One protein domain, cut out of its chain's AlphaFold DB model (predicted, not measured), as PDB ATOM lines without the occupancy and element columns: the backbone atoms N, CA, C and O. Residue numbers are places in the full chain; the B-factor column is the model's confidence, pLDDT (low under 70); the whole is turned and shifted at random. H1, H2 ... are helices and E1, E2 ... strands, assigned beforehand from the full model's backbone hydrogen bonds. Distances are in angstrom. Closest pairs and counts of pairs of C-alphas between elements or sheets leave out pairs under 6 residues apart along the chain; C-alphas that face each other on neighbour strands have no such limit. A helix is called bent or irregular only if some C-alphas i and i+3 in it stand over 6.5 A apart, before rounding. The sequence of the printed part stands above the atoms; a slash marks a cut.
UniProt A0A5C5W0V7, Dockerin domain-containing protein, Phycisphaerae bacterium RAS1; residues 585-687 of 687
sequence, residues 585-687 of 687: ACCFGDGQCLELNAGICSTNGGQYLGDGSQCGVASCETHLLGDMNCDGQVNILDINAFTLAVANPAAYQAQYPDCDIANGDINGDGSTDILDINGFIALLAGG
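Overview. This is residues 585 to 687 of the 687 residues of the protein "Dockerin domain-containing protein" of Phycisphaerae bacterium RAS1 (UniProt A0A5C5W0V7). Two lobes lie end to end along the longest axis: a small one with the E1 and E2 hairpin and the short helix H1, and a larger one where H2 and H5 run side by side in opposite ways, with H3 and H4 beside them. The long stretch 604 to 635 passes from the small lobe to the larger one. The 103 printed residues hold E1, E2, H1, H2, H3, H4 and H5 in chain order, with an antiparallel sheet E1 - E2; the class is mostly helix, with 49 residues in named elements, under half. The whole is compact, radius of gyration of the C-alphas 13.8 A, spanning 37 by 26 by 24 A.

Along the chain. E1, residues 585 to 587, begins at C-alpha (205.962, 155.477, 159.403) and is 6.3 A long; E2, 593 to 596, is 9.0 A. H1 is 598 to 603, 8.7 A; H2, 636 to 647, 17.8 A; H3, 649 to 655, 9.9 A; H4, 661 to 664, 5.8 A. H5, 674 to 686, 20.1 A, ends at C-alpha (183.765, 174.636, 167.407). H2 and H5 are only just irregular: C-alphas 637 and 640 are 6.7 A apart, 675 and 678 6.9 A.

Arrangement. In the E1 and E2 hairpin, N 586 and O 594 are 2.7 A apart, within hydrogen-bond range. The closest C-alphas of E1 and H1, Cys 586 and Cys 601, are 5.6 A apart. H2, with residues 641 to 645 alone, touches H3 at a steep tilt of 46 degrees, opposite ways, closest C-alphas Ala 645 and Tyr 652, 5.1 A. H2 and H5 are close but not clearly touching, Val 646 and Ile 674 the closest C-alphas at 6.7 A, a shallow tilt of 7 degrees. H4 only just touches H2, with 3 pairs of C-alphas within 8 A, closest Phe 642 and Gly 664, 6.6 A. Every O i to N i+4 pair is within hydrogen-bond range in H1 and H3, 6 of 8 in H2, 7 of 9 in H5; H4 is too short for one.

Size, cuts and confidence. The farthest C-alphas, Gly 612 and Ala 685, are 39.8 A apart. The printed part has no cut; H1 to H2 is a long link. Residues 589, 621 to 622 and 687 have pLDDT under 70.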
ATOM      1  N   ALA A 585     206.802 154.556 158.664       94.00
ATOM      2  CA  ALA A 585     205.962 155.477 159.403       94.00
ATOM      3  C   ALA A 585     204.519 155.423 158.879       94.00
ATOM      4  O   ALA A 585     204.254 155.632 157.694       94.00
ATOM      5  N   CYS A 586     203.595 155.136 159.787       94.50
ATOM      6  CA  CYS A 586     202.160 155.155 159.585       94.50
ATOM      7  C   CYS A 586     201.567 156.307 160.394       94.50
ATOM      8  O   CYS A 586     201.595 156.261 161.626       94.50
ATOM      9  N   CYS A 587     201.069 157.330 159.707       90.50
ATOM     10  CA  CYS A 587     200.507 158.529 160.319       90.50
ATOM     11  C   CYS A 587     198.993 158.407 160.489       90.50
ATOM     12  O   CYS A 587     198.295 158.060 159.540       90.50
ATOM     13  N   PHE A 588     198.486 158.735 161.671       85.00
ATOM     14  CA  PHE A 588     197.059 158.776 161.982       85.00
ATOM     15  C   PHE A 588     196.569 160.228 162.053       85.00
ATOM     16  O   PHE A 588     197.348 161.139 162.336       85.00
ATOM     17  N   GLY A 589     195.270 160.452 161.823       69.62
ATOM     18  CA  GLY A 589     194.666 161.796 161.799       69.62
ATOM     19  C   GLY A 589     194.731 162.564 163.130       69.62
ATOM     20  O   GLY A 589     194.533 163.774 163.164       69.62
ATOM     21  N   ASP A 590     195.059 161.895 164.237       71.88
ATOM     22  CA  ASP A 590     195.315 162.523 165.539       71.88
ATOM     23  C   ASP A 590     196.783 162.963 165.729       71.88
ATOM     24  O   ASP A 590     197.152 163.469 166.792       71.88
ATOM     25  N   GLY A 591     197.625 162.776 164.706       78.25
ATOM     26  CA  GLY A 591     199.053 163.093 164.722       78.25
ATOM     27  C   GLY A 591     199.934 161.992 165.289       78.25
ATOM     28  O   GLY A 591     201.150 162.178 165.386       78.25
ATOM     29  N   GLN A 592     199.363 160.850 165.680       86.56
ATOM     30  CA  GLN A 592     200.169 159.711 166.085       86.56
ATOM     31  C   GLN A 592     200.901 159.125 164.882       86.56
ATOM     32  O   GLN A 592     200.375 159.049 163.774       86.56
ATOM     33  N   CYS A 593     202.126 158.676 165.130       91.62
ATOM     34  CA  CYS A 593     202.912 157.935 164.164       91.62
ATOM     35  C   CYS A 593     203.339 156.609 164.773       91.62
ATOM     36  O   CYS A 593     203.969 156.595 165.834       91.62
ATOM     37  N   LEU A 594     203.042 155.508 164.087       94.00
ATOM     38  CA  LEU A 594     203.529 154.177 164.443       94.00
ATOM     39  C   LEU A 594     204.313 153.582 163.276       94.00
ATOM     40  O   LEU A 594     203.924 153.736 162.127       94.00
ATOM     41  N   GLU A 595     205.404 152.873 163.549       93.75
ATOM     42  CA  GLU A 595     206.110 152.118 162.510       93.75
ATOM     43  C   GLU A 595     205.383 150.786 162.291       93.75
ATOM     44  O   GLU A 595     205.497 149.856 163.087       93.75
ATOM     45  N   LEU A 596     204.578 150.720 161.232       92.44
ATOM     46  CA  LEU A 596     203.759 149.562 160.857       92.44
ATOM     47  C   LEU A 596     204.155 149.109 159.445       92.44
ATOM     48  O   LEU A 596     204.943 149.771 158.783       92.44
ATOM     49  N   ASN A 597     203.641 147.982 158.958       93.44
ATOM     50  CA  ASN A 597     203.729 147.672 157.526       93.44
ATOM     51  C   ASN A 597     202.553 148.324 156.771       93.44
ATOM     52  O   ASN A 597     201.545 148.699 157.377       93.44
ATOM     53  N   ALA A 598     202.655 148.428 155.442       87.56
ATOM     54  CA  ALA A 598     201.640 149.082 154.603       87.56
ATOM     55  C   ALA A 598     200.211 148.526 154.791       87.56
ATOM     56  O   ALA A 598     199.231 149.277 154.793       87.56
ATOM     57  N   GLY A 599     200.079 147.205 154.961       83.75
ATOM     58  CA  GLY A 599     198.785 146.533 155.122       83.75
ATOM     59  C   GLY A 599     198.105 146.845 156.456       83.75
ATOM     60  O   GLY A 599     196.920 147.167 156.493       83.75
ATOM     61  N   ILE A 600     198.858 146.802 157.556       84.69
ATOM     62  CA  ILE A 600     198.346 147.140 158.888       84.69
ATOM     63  C   ILE A 600     198.048 148.641 158.974       84.69
ATOM     64  O   ILE A 600     197.039 149.027 159.559       84.69
ATOM     65  N   CYS A 601     198.887 149.480 158.362       90.62
ATOM     66  CA  CYS A 601     198.699 150.925 158.363       90.62
ATOM     67  C   CYS A 601     197.362 151.334 157.721       90.62
ATOM     68  O   CYS A 601     196.533 151.971 158.370       90.62
ATOM     69  N   SER A 602     197.107 150.858 156.497       85.19
ATOM     70  CA  SER A 602     195.848 151.106 155.781       85.19
ATOM     71  C   SER A 602     194.617 150.540 156.499       85.19
ATOM     72  O   SER A 602     193.580 151.194 156.542       85.19
ATOM     73  N   THR A 603     194.728 149.358 157.115       82.31
ATOM     74  CA  THR A 603     193.611 148.739 157.858       82.31
ATOM     75  C   THR A 603     193.202 149.565 159.080       82.31
ATOM     76  O   THR A 603     192.028 149.596 159.436       82.31
ATOM     77  N   ASN A 604     194.155 150.261 159.704       82.50
ATOM     78  CA  ASN A 604     193.906 151.114 160.866       82.50
ATOM     79  C   ASN A 604     193.583 152.574 160.490       82.50
ATOM     80  O   ASN A 604     193.609 153.436 161.364       82.50
ATOM     81  N   GLY A 605     193.306 152.868 159.213       79.38
ATOM     82  CA  GLY A 605     192.999 154.228 158.757       79.38
ATOM     83  C   GLY A 605     194.190 155.190 158.823       79.38
ATOM     84  O   GLY A 605     193.991 156.398 158.892       79.38
ATOM     85  N   GLY A 606     195.419 154.665 158.849       86.56
ATOM     86  CA  GLY A 606     196.639 155.462 158.814       86.56
ATOM     87  C   GLY A 606     197.229 155.571 157.406       86.56
ATOM     88  O   GLY A 606     197.083 154.674 156.569       86.56
ATOM     89  N   GLN A 607     197.947 156.661 157.149       89.56
ATOM     90  CA  GLN A 607     198.670 156.907 155.904       89.56
ATOM     91  C   GLN A 607     200.099 156.360 155.999       89.56
ATOM     92  O   GLN A 607     200.898 156.795 156.830       89.56
ATOM     93  N   TYR A 608     200.436 155.405 155.130       91.94
ATOM     94  CA  TYR A 608     201.759 154.782 155.099       91.94
ATOM     95  C   TYR A 608     202.742 155.604 154.260       91.94
ATOM     96  O   TYR A 608     202.536 155.776 153.059       91.94
ATOM     97  N   LEU A 609     203.839 156.064 154.863       89.44
ATOM     98  CA  LEU A 609     204.825 156.939 154.210       89.44
ATOM     99  C   LEU A 609     205.943 156.188 153.467       89.44
ATOM    100  O   LEU A 609     206.886 156.799 152.963       89.44
ATOM    101  N   GLY A 610     205.826 154.863 153.364       85.81
ATOM    102  CA  GLY A 610     206.744 154.003 152.622       85.81
ATOM    103  C   GLY A 610     207.792 153.312 153.491       85.81
ATOM    104  O   GLY A 610     208.086 153.714 154.616       85.81
ATOM    105  N   ASP A 611     208.365 152.252 152.941       91.81
ATOM    106  CA  ASP A 611     209.318 151.372 153.613       91.81
ATOM    107  C   ASP A 611     210.581 152.117 154.081       91.81
ATOM    108  O   ASP A 611     211.226 152.838 153.317       91.81
ATOM    109  N   GLY A 612     210.956 151.929 155.348       85.69
ATOM    110  CA  GLY A 612     212.117 152.560 155.977       85.69
ATOM    111  C   GLY A 612     211.904 154.010 156.429       85.69
ATOM    112  O   GLY A 612     212.839 154.615 156.959       85.69
ATOM    113  N   SER A 613     210.709 154.581 156.244       90.62
ATOM    114  CA  SER A 613     210.361 155.869 156.854       90.62
ATOM    115  C   SER A 613     210.228 155.715 158.376       90.62
ATOM    116  O   SER A 613     209.686 154.727 158.859       90.62
ATOM    117  N   GLN A 614     210.756 156.675 159.139       92.06
ATOM    118  CA  GLN A 614     210.768 156.618 160.605       92.06
ATOM    119  C   GLN A 614     209.868 157.690 161.197       92.06
ATOM    120  O   GLN A 614     209.912 158.848 160.774       92.06
ATOM    121  N   CYS A 615     209.133 157.347 162.249       90.62
ATOM    122  CA  CYS A 615     208.226 158.287 162.911       90.62
ATOM    123  C   CYS A 615     208.922 159.505 163.538       90.62
ATOM    124  O   CYS A 615     208.291 160.531 163.763       90.62
ATOM    125  N   GLY A 616     210.233 159.428 163.793       82.38
ATOM    126  CA  GLY A 616     211.022 160.558 164.299       82.38
ATOM    127  C   GLY A 616     211.375 161.626 163.255       82.38
ATOM    128  O   GLY A 616     211.825 162.707 163.630       82.38
ATOM    129  N   VAL A 617     211.211 161.330 161.961       81.50
ATOM    130  CA  VAL A 617     211.502 162.248 160.839       81.50
ATOM    131  C   VAL A 617     210.315 162.445 159.900       81.50
ATOM    132  O   VAL A 617     210.283 163.439 159.179       81.50
ATOM    133  N   ALA A 618     209.346 161.533 159.912       80.12
ATOM    134  CA  ALA A 618     208.074 161.710 159.237       80.12
ATOM    135  C   ALA A 618     207.293 162.874 159.861       80.12
ATOM    136  O   ALA A 618     206.985 162.860 161.053       80.12
ATOM    137  N   SER A 619     206.950 163.877 159.054       77.44
ATOM    138  CA  SER A 619     205.941 164.859 159.433       77.44
ATOM    139  C   SER A 619     204.570 164.221 159.243       77.44
ATOM    140  O   SER A 619     204.003 164.274 158.154       77.44
ATOM    141  N   CYS A 620     204.046 163.594 160.294       74.44
ATOM    142  CA  CYS A 620     202.615 163.330 160.372       74.44
ATOM    143  C   CYS A 620     201.932 164.673 160.607       74.44
ATOM    144  O   CYS A 620     201.697 165.073 161.749       74.44
ATOM    145  N   GLU A 621     201.746 165.430 159.527       67.38
ATOM    146  CA  GLU A 621     200.948 166.642 159.578       67.38
ATOM    147  C   GLU A 621     199.550 166.218 160.018       67.38
ATOM    148  O   GLU A 621     198.882 165.407 159.382       67.38
ATOM    149  N   THR A 622     199.165 166.682 161.204       64.38
ATOM    150  CA  THR A 622     197.828 166.523 161.756       64.38
ATOM    151  C   THR A 622     196.875 167.291 160.860       64.38
ATOM    152  O   THR A 622     196.598 168.464 161.121       64.38
ATOM    153  N   HIS A 623     196.400 166.673 159.787       73.00
ATOM    154  CA  HIS A 623     195.221 167.192 159.126       73.00
ATOM    155  C   HIS A 623     194.060 166.950 160.077       73.00
ATOM    156  O   HIS A 623     193.676 165.817 160.365       73.00
ATOM    157  N   LEU A 624     193.599 168.042 160.682       85.69
ATOM    158  CA  LEU A 624     192.476 168.010 161.597       85.69
ATOM    159  C   LEU A 624     191.266 167.468 160.831       85.69
ATOM    160  O   LEU A 624     191.064 167.819 159.673       85.69
ATOM    161  N   LEU A 625     190.447 166.629 161.464       91.00
ATOM    162  CA  LEU A 625     189.192 166.184 160.857       91.00
ATOM    163  C   LEU A 625     188.386 167.422 160.415       91.00
ATOM    164  O   LEU A 625     188.138 168.305 161.236       91.00
ATOM    165  N   GLY A 626     188.008 167.494 159.137       93.75
ATOM    166  CA  GLY A 626     187.377 168.665 158.517       93.75
ATOM    167  C   GLY A 626     188.326 169.709 157.901       93.75
ATOM    168  O   GLY A 626     187.835 170.660 157.305       93.75
ATOM    169  N   ASP A 627     189.646 169.564 157.993       95.38
ATOM    170  CA  ASP A 627     190.610 170.409 157.272       95.38
ATOM    171  C   ASP A 627     190.732 169.901 155.826       95.38
ATOM    172  O   ASP A 627     191.441 168.937 155.521       95.38
ATOM    173  N   MET A 628     189.953 170.517 154.939       96.31
ATOM    174  CA  MET A 628     189.778 170.087 153.549       96.31
ATOM    175  C   MET A 628     190.692 170.842 152.591       96.31
ATOM    176  O   MET A 628     190.716 170.550 151.397       96.31
ATOM    177  N   ASN A 629     191.410 171.852 153.073       95.00
ATOM    178  CA  ASN A 629     192.449 172.519 152.299       95.00
ATOM    179  C   ASN A 629     193.867 172.192 152.805       95.00
ATOM    180  O   ASN A 629     194.836 172.578 152.145       95.00
ATOM    181  N   CYS A 630     193.960 171.442 153.907       92.62
ATOM    182  CA  CYS A 630     195.177 170.977 154.548       92.62
ATOM    183  C   CYS A 630     196.107 172.114 155.007       92.62
ATOM    184  O   CYS A 630     197.331 171.977 154.961       92.62
ATOM    185  N   ASP A 631     195.543 173.247 155.447       91.50
ATOM    186  CA  ASP A 631     196.293 174.395 155.982       91.50
ATOM    187  C   ASP A 631     196.561 174.320 157.499       91.50
ATOM    188  O   ASP A 631     197.220 175.200 158.071       91.50
ATOM    189  N   GLY A 632     196.109 173.238 158.137       89.31
ATOM    190  CA  GLY A 632     196.267 172.959 159.559       89.31
ATOM    191  C   GLY A 632     195.181 173.586 160.431       89.31
ATOM    192  O   GLY A 632     195.338 173.625 161.656       89.31
ATOM    193  N   GLN A 633     194.105 174.117 159.846       91.56
ATOM    194  CA  GLN A 633     192.976 174.705 160.564       91.56
ATOM    195  C   GLN A 633     191.654 174.201 159.987       91.56
ATOM    196  O   GLN A 633     191.519 174.050 158.788       91.56
ATOM    197  N   VAL A 634     190.648 174.010 160.846       94.12
ATOM    198  CA  VAL A 634     189.269 173.730 160.412       94.12
ATOM    199  C   VAL A 634     188.467 175.016 160.531       94.12
ATOM    200  O   VAL A 634     188.042 175.397 161.622       94.12
ATOM    201  N   ASN A 635     188.307 175.743 159.431       95.12
ATOM    202  CA  ASN A 635     187.658 177.048 159.419       95.12
ATOM    203  C   ASN A 635     186.865 177.301 158.118       95.12
ATOM    204  O   ASN A 635     186.669 176.441 157.265       95.12
ATOM    205  N   ILE A 636     186.336 178.519 157.953       96.56
ATOM    206  CA  ILE A 636     185.504 178.895 156.793       96.56
ATOM    207  C   ILE A 636     186.200 178.663 155.430       96.56
ATOM    208  O   ILE A 636     185.525 178.566 154.403       96.56
ATOM    209  N   LEU A 637     187.534 178.594 155.396       96.94
ATOM    210  CA  LEU A 637     188.320 178.368 154.185       96.94
ATOM    211  C   LEU A 637     188.216 176.922 153.672       96.94
ATOM    212  O   LEU A 637     188.433 176.707 152.477       96.94
ATOM    213  N   ASP A 638     187.787 175.970 154.502       97.69
ATOM    214  CA  ASP A 638     187.580 174.564 154.123       97.69
ATOM    215  C   ASP A 638     186.288 174.331 153.339       97.69
ATOM    216  O   ASP A 638     186.157 173.344 152.619       97.69
ATOM    217  N   ILE A 639     185.326 175.259 153.407       97.75
ATOM    218  CA  ILE A 639     183.990 175.078 152.816       97.75
ATOM    219  C   ILE A 639     184.056 174.832 151.307       97.75
ATOM    220  O   ILE A 639     183.361 173.959 150.783       97.75
ATOM    221  N   ASN A 640     184.878 175.601 150.588       97.81
ATOM    222  CA  ASN A 640     184.982 175.460 149.135       97.81
ATOM    223  C   ASN A 640     185.650 174.136 148.746       97.81
ATOM    224  O   ASN A 640     185.252 173.530 147.751       97.81
ATOM    225  N   ALA A 641     186.631 173.692 149.533       98.00
ATOM    226  CA  ALA A 641     187.350 172.450 149.298       98.00
ATOM    227  C   ALA A 641     186.466 171.235 149.628       98.00
ATOM    228  O   ALA A 641     186.308 170.362 148.779       98.00
ATOM    229  N   PHE A 642     185.748 171.259 150.757       98.12
ATOM    230  CA  PHE A 642     184.726 170.267 151.108       98.12
ATOM    231  C   PHE A 642     183.630 170.160 150.032       98.12
ATOM    232  O   PHE A 642     183.281 169.077 149.569       98.12
ATOM    233  N   THR A 643     183.118 171.303 149.560       98.12
ATOM    234  CA  THR A 643     182.095 171.329 148.498       98.12
ATOM    235  C   THR A 643     182.625 170.728 147.194       98.12
ATOM    236  O   THR A 643     181.890 170.032 146.492       98.12
ATOM    237  N   LEU A 644     183.897 170.980 146.860       97.88
ATOM    238  CA  LEU A 644     184.548 170.384 145.697       97.88
ATOM    239  C   LEU A 644     184.744 168.871 145.869       97.88
ATOM    240  O   LEU A 644     184.483 168.146 144.912       97.88
ATOM    241  N   ALA A 645     185.133 168.402 147.061       97.88
ATOM    242  CA  ALA A 645     185.276 166.982 147.387       97.88
ATOM    243  C   ALA A 645     183.962 166.219 147.174       97.88
ATOM    244  O   ALA A 645     183.940 165.245 146.428       97.88
ATOM    245  N   VAL A 646     182.848 166.727 147.716       97.88
ATOM    246  CA  VAL A 646     181.519 166.102 147.567       97.88
ATOM    247  C   VAL A 646     181.010 166.168 146.119       97.88
ATOM    248  O   VAL A 646     180.395 165.223 145.624       97.88
ATOM    249  N   ALA A 647     181.238 167.278 145.407       98.00
ATOM    250  CA  ALA A 647     180.710 167.462 144.053       98.00
ATOM    251  C   ALA A 647     181.539 166.763 142.962       98.00
ATOM    252  O   ALA A 647     180.987 166.324 141.949       98.00
ATOM    253  N   ASN A 648     182.864 166.722 143.115       97.94
ATOM    254  CA  ASN A 648     183.794 166.155 142.144       97.94
ATOM    255  C   ASN A 648     185.114 165.729 142.823       97.94
ATOM    256  O   ASN A 648     186.105 166.465 142.749       97.94
ATOM    257  N   PRO A 649     185.162 164.514 143.406       96.88
ATOM    258  CA  PRO A 649     186.347 163.982 144.083       96.88
ATOM    259  C   PRO A 649     187.625 164.024 143.232       96.88
ATOM    260  O   PRO A 649     188.707 164.334 143.721       96.88
ATOM    261  N   ALA A 650     187.508 163.776 141.923       96.06
ATOM    262  CA  ALA A 650     188.653 163.805 141.014       96.06
ATOM    263  C   ALA A 650     189.207 165.228 140.808       96.06
ATOM    264  O   ALA A 650     190.418 165.406 140.689       96.06
ATOM    265  N   ALA A 651     188.337 166.245 140.766       97.00
ATOM    266  CA  ALA A 651     188.767 167.640 140.699       97.00
ATOM    267  C   ALA A 651     189.332 168.130 142.038       97.00
ATOM    268  O   ALA A 651     190.288 168.902 142.028       97.00
ATOM    269  N   TYR A 652     188.787 167.654 143.163       97.81
ATOM    270  CA  TYR A 652     189.344 167.908 144.491       97.81
ATOM    271  C   TYR A 652     190.781 167.394 144.597       97.81
ATOM    272  O   TYR A 652     191.680 168.195 144.833       97.81
ATOM    273  N   GLN A 653     191.026 166.116 144.278       96.25
ATOM    274  CA  GLN A 653     192.375 165.536 144.316       96.25
ATOM    275  C   GLN A 653     193.352 166.256 143.373       96.25
ATOM    276  O   GLN A 653     194.543 166.357 143.653       96.25
ATOM    277  N   ALA A 654     192.871 166.772 142.238       95.69
ATOM    278  CA  ALA A 654     193.705 167.544 141.320       95.69
ATOM    279  C   ALA A 654     194.059 168.946 141.857       95.69
ATOM    280  O   ALA A 654     195.097 169.489 141.481       95.69
ATOM    281  N   GLN A 655     193.197 169.542 142.688       96.81
ATOM    282  CA  GLN A 655     193.384 170.882 143.254       96.81
ATOM    283  C   GLN A 655     194.133 170.861 144.596       96.81
ATOM    284  O   GLN A 655     194.895 171.788 144.866       96.81
ATOM    285  N   TYR A 656     193.950 169.806 145.391       95.62
ATOM    286  CA  TYR A 656     194.560 169.591 146.705       95.62
ATOM    287  C   TYR A 656     195.295 168.237 146.719       95.62
ATOM    288  O   TYR A 656     194.837 167.291 147.353       95.62
ATOM    289  N   PRO A 657     196.409 168.099 145.972       90.25
ATOM    290  CA  PRO A 657     197.057 166.805 145.735       90.25
ATOM    291  C   PRO A 657     197.627 166.149 146.994       90.25
ATOM    292  O   PRO A 657     197.721 164.924 147.030       90.25
ATOM    293  N   ASP A 658     197.969 166.957 147.998       84.38
ATOM    294  CA  ASP A 658     198.544 166.506 149.265       84.38
ATOM    295  C   ASP A 658     197.483 166.367 150.374       84.38
ATOM    296  O   ASP A 658     197.824 166.000 151.491       84.38
ATOM    297  N   CYS A 659     196.205 166.645 150.077       89.88
ATOM    298  CA  CYS A 659     195.123 166.596 151.056       89.88
ATOM    299  C   CYS A 659     194.269 165.343 150.870       89.88
ATOM    300  O   CYS A 659     193.684 165.141 149.801       89.88
ATOM    301  N   ASP A 660     194.190 164.501 151.903       91.00
ATOM    302  CA  ASP A 660     193.364 163.297 151.859       91.00
ATOM    303  C   ASP A 660     191.880 163.684 151.856       91.00
ATOM    304  O   ASP A 660     191.409 164.448 152.702       91.00
ATOM    305  N   ILE A 661     191.124 163.158 150.891       94.62
ATOM    306  CA  ILE A 661     189.676 163.364 150.844       94.62
ATOM    307  C   ILE A 661     188.998 162.788 152.091       94.62
ATOM    308  O   ILE A 661     187.990 163.338 152.521       94.62
ATOM    309  N   ALA A 662     189.590 161.759 152.713       93.44
ATOM    310  CA  ALA A 662     189.090 161.132 153.932       93.44
ATOM    311  C   ALA A 662     188.992 162.099 155.127       93.44
ATOM    312  O   ALA A 662     188.214 161.843 156.041       93.44
ATOM    313  N   ASN A 663     189.672 163.253 155.101       93.44
ATOM    314  CA  ASN A 663     189.468 164.307 156.103       93.44
ATOM    315  C   ASN A 663     188.020 164.830 156.131       93.44
ATOM    316  O   ASN A 663     187.602 165.431 157.124       93.44
ATOM    317  N   GLY A 664     187.265 164.619 155.047       95.44
ATOM    318  CA  GLY A 664     185.866 165.004 154.919       95.44
ATOM    319  C   GLY A 664     184.864 163.919 155.312       95.44
ATOM    320  O   GLY A 664     183.679 164.232 155.362       95.44
ATOM    321  N   ASP A 665     185.302 162.684 155.584       96.12
ATOM    322  CA  ASP A 665     184.459 161.613 156.140       96.12
ATOM    323  C   ASP A 665     184.331 161.805 157.660       96.12
ATOM    324  O   ASP A 665     185.121 161.315 158.468       96.12
ATOM    325  N   ILE A 666     183.354 162.613 158.053       95.75
ATOM    326  CA  ILE A 666     183.192 163.073 159.435       95.75
ATOM    327  C   ILE A 666     182.271 162.132 160.208       95.75
ATOM    328  O   ILE A 666     182.303 162.100 161.443       95.75
ATOM    329  N   ASN A 667     181.433 161.370 159.504       91.94
ATOM    330  CA  ASN A 667     180.581 160.363 160.120       91.94
ATOM    331  C   ASN A 667     181.296 158.998 160.298       91.94
ATOM    332  O   ASN A 667     180.828 158.187 161.103       91.94
ATOM    333  N   GLY A 668     182.436 158.785 159.625       91.50
ATOM    334  CA  GLY A 668     183.290 157.602 159.725       91.50
ATOM    335  C   GLY A 668     182.791 156.388 158.935       91.50
ATOM    336  O   GLY A 668     183.082 155.255 159.328       91.50
ATOM    337  N   ASP A 669     181.994 156.586 157.882       90.56
ATOM    338  CA  ASP A 669     181.428 155.505 157.063       90.56
ATOM    339  C   ASP A 669     182.308 155.097 155.866       90.56
ATOM    340  O   ASP A 669     181.980 154.154 155.133       90.56
ATOM    341  N   GLY A 670     183.463 155.743 155.714       89.88
ATOM    342  CA  GLY A 670     184.447 155.512 154.665       89.88
ATOM    343  C   GLY A 670     184.201 156.320 153.391       89.88
ATOM    344  O   GLY A 670     184.904 156.093 152.402       89.88
ATOM    345  N   SER A 671     183.209 157.216 153.364       94.56
ATOM    346  CA  SER A 671     182.872 158.045 152.204       94.56
ATOM    347  C   SER A 671     182.732 159.516 152.588       94.56
ATOM    348  O   SER A 671     182.078 159.844 153.558       94.56
ATOM    349  N   THR A 672     183.290 160.423 151.781       96.75
ATOM    350  CA  THR A 672     183.031 161.868 151.903       96.75
ATOM    351  C   THR A 672     181.883 162.262 150.984       96.75
ATOM    352  O   THR A 672     182.071 162.419 149.771       96.75
ATOM    353  N   ASP A 673     180.682 162.406 151.536       97.44
ATOM    354  CA  ASP A 673     179.479 162.717 150.773       97.44
ATOM    355  C   ASP A 673     178.546 163.738 151.464       97.44
ATOM    356  O   ASP A 673     178.945 164.565 152.286       97.44
ATOM    357  N   ILE A 674     177.280 163.790 151.037       97.56
ATOM    358  CA  ILE A 674     176.302 164.747 151.570       97.56
ATOM    359  C   ILE A 674     175.942 164.484 153.044       97.56
ATOM    360  O   ILE A 674     175.434 165.386 153.716       97.56
ATOM    361  N   LEU A 675     176.176 163.270 153.541       97.75
ATOM    362  CA  LEU A 675     175.911 162.862 154.916       97.75
ATOM    363  C   LEU A 675     176.900 163.507 155.900       97.75
ATOM    364  O   LEU A 675     176.526 163.749 157.051       97.75
ATOM    365  N   ASP A 676     178.089 163.901 155.440       98.06
ATOM    366  CA  ASP A 676     179.117 164.559 156.257       98.06
ATOM    367  C   ASP A 676     178.861 166.049 156.505       98.06
ATOM    368  O   ASP A 676     179.422 166.627 157.437       98.06
ATOM    369  N   ILE A 677     177.961 166.688 155.741       97.62
ATOM    370  CA  ILE A 677     177.692 168.139 155.834       97.62
ATOM    371  C   ILE A 677     177.349 168.571 157.263       97.62
ATOM    372  O   ILE A 677     177.818 169.606 157.735       97.62
ATOM    373  N   ASN A 678     176.513 167.801 157.962       96.56
ATOM    374  CA  ASN A 678     176.094 168.171 159.314       96.56
ATOM    375  C   ASN A 678     177.257 168.074 160.312       96.56
ATOM    376  O   ASN A 678     177.365 168.924 161.197       96.56
ATOM    377  N   GLY A 679     178.127 167.070 160.152       96.50
ATOM    378  CA  GLY A 679     179.349 166.927 160.941       96.50
ATOM    379  C   GLY A 679     180.330 168.062 160.659       96.50
ATOM    380  O   GLY A 679     180.838 168.688 161.587       96.50
ATOM    381  N   PHE A 680     180.496 168.416 159.386       97.44
ATOM    382  CA  PHE A 680     181.359 169.509 158.949       97.44
ATOM    383  C   PHE A 680     180.936 170.859 159.532       97.44
ATOM    384  O   PHE A 680     181.752 171.588 160.093       97.44
ATOM    385  N   ILE A 681     179.636 171.169 159.508       96.94
ATOM    386  CA  ILE A 681     179.102 172.394 160.125       96.94
ATOM    387  C   ILE A 681     179.364 172.421 161.638       96.94
ATOM    388  O   ILE A 681     179.635 173.489 162.189       96.94
ATOM    389  N   ALA A 682     179.284 171.274 162.320       95.75
ATOM    390  CA  ALA A 682     179.562 171.199 163.752       95.75
ATOM    391  C   ALA A 682     181.039 171.490 164.067       95.75
ATOM    392  O   ALA A 682     181.313 172.215 165.024       95.75
ATOM    393  N   LEU A 683     181.967 170.993 163.242       94.00
ATOM    394  CA  LEU A 683     183.401 171.275 163.372       94.00
ATOM    395  C   LEU A 683     183.702 172.765 163.151       94.00
ATOM    396  O   LEU A 683     184.369 173.381 163.977       94.00
ATOM    397  N   LEU A 684     183.098 173.384 162.130       94.94
ATOM    398  CA  LEU A 684     183.225 174.826 161.869       94.94
ATOM    399  C   LEU A 684     182.661 175.715 162.989       94.94
ATOM    400  O   LEU A 684     183.058 176.869 163.119       94.94
ATOM    401  N   ALA A 685     181.703 175.213 163.770       89.19
ATOM    402  CA  ALA A 685     181.126 175.947 164.895       89.19
ATOM    403  C   ALA A 685     181.968 175.847 166.183       89.19
ATOM    404  O   ALA A 685     181.752 176.642 167.101       89.19
ATOM    405  N   GLY A 686     182.873 174.864 166.266       73.88
ATOM    406  CA  GLY A 686     183.765 174.636 167.407       73.88
ATOM    407  C   GLY A 686     185.220 175.074 167.196       73.88
ATOM    408  O   GLY A 686     185.950 175.136 168.188       73.88
ATOM    409  N   GLY A 687     185.617 175.348 165.946       57.12
ATOM    410  CA  GLY A 687     186.955 175.793 165.526       57.12
ATOM    411  C   GLY A 687     187.221 177.288 165.662       57.12
ATOM    412  O   GLY A 687     186.268 178.094 165.524       57.12
TER     413      GLY A 687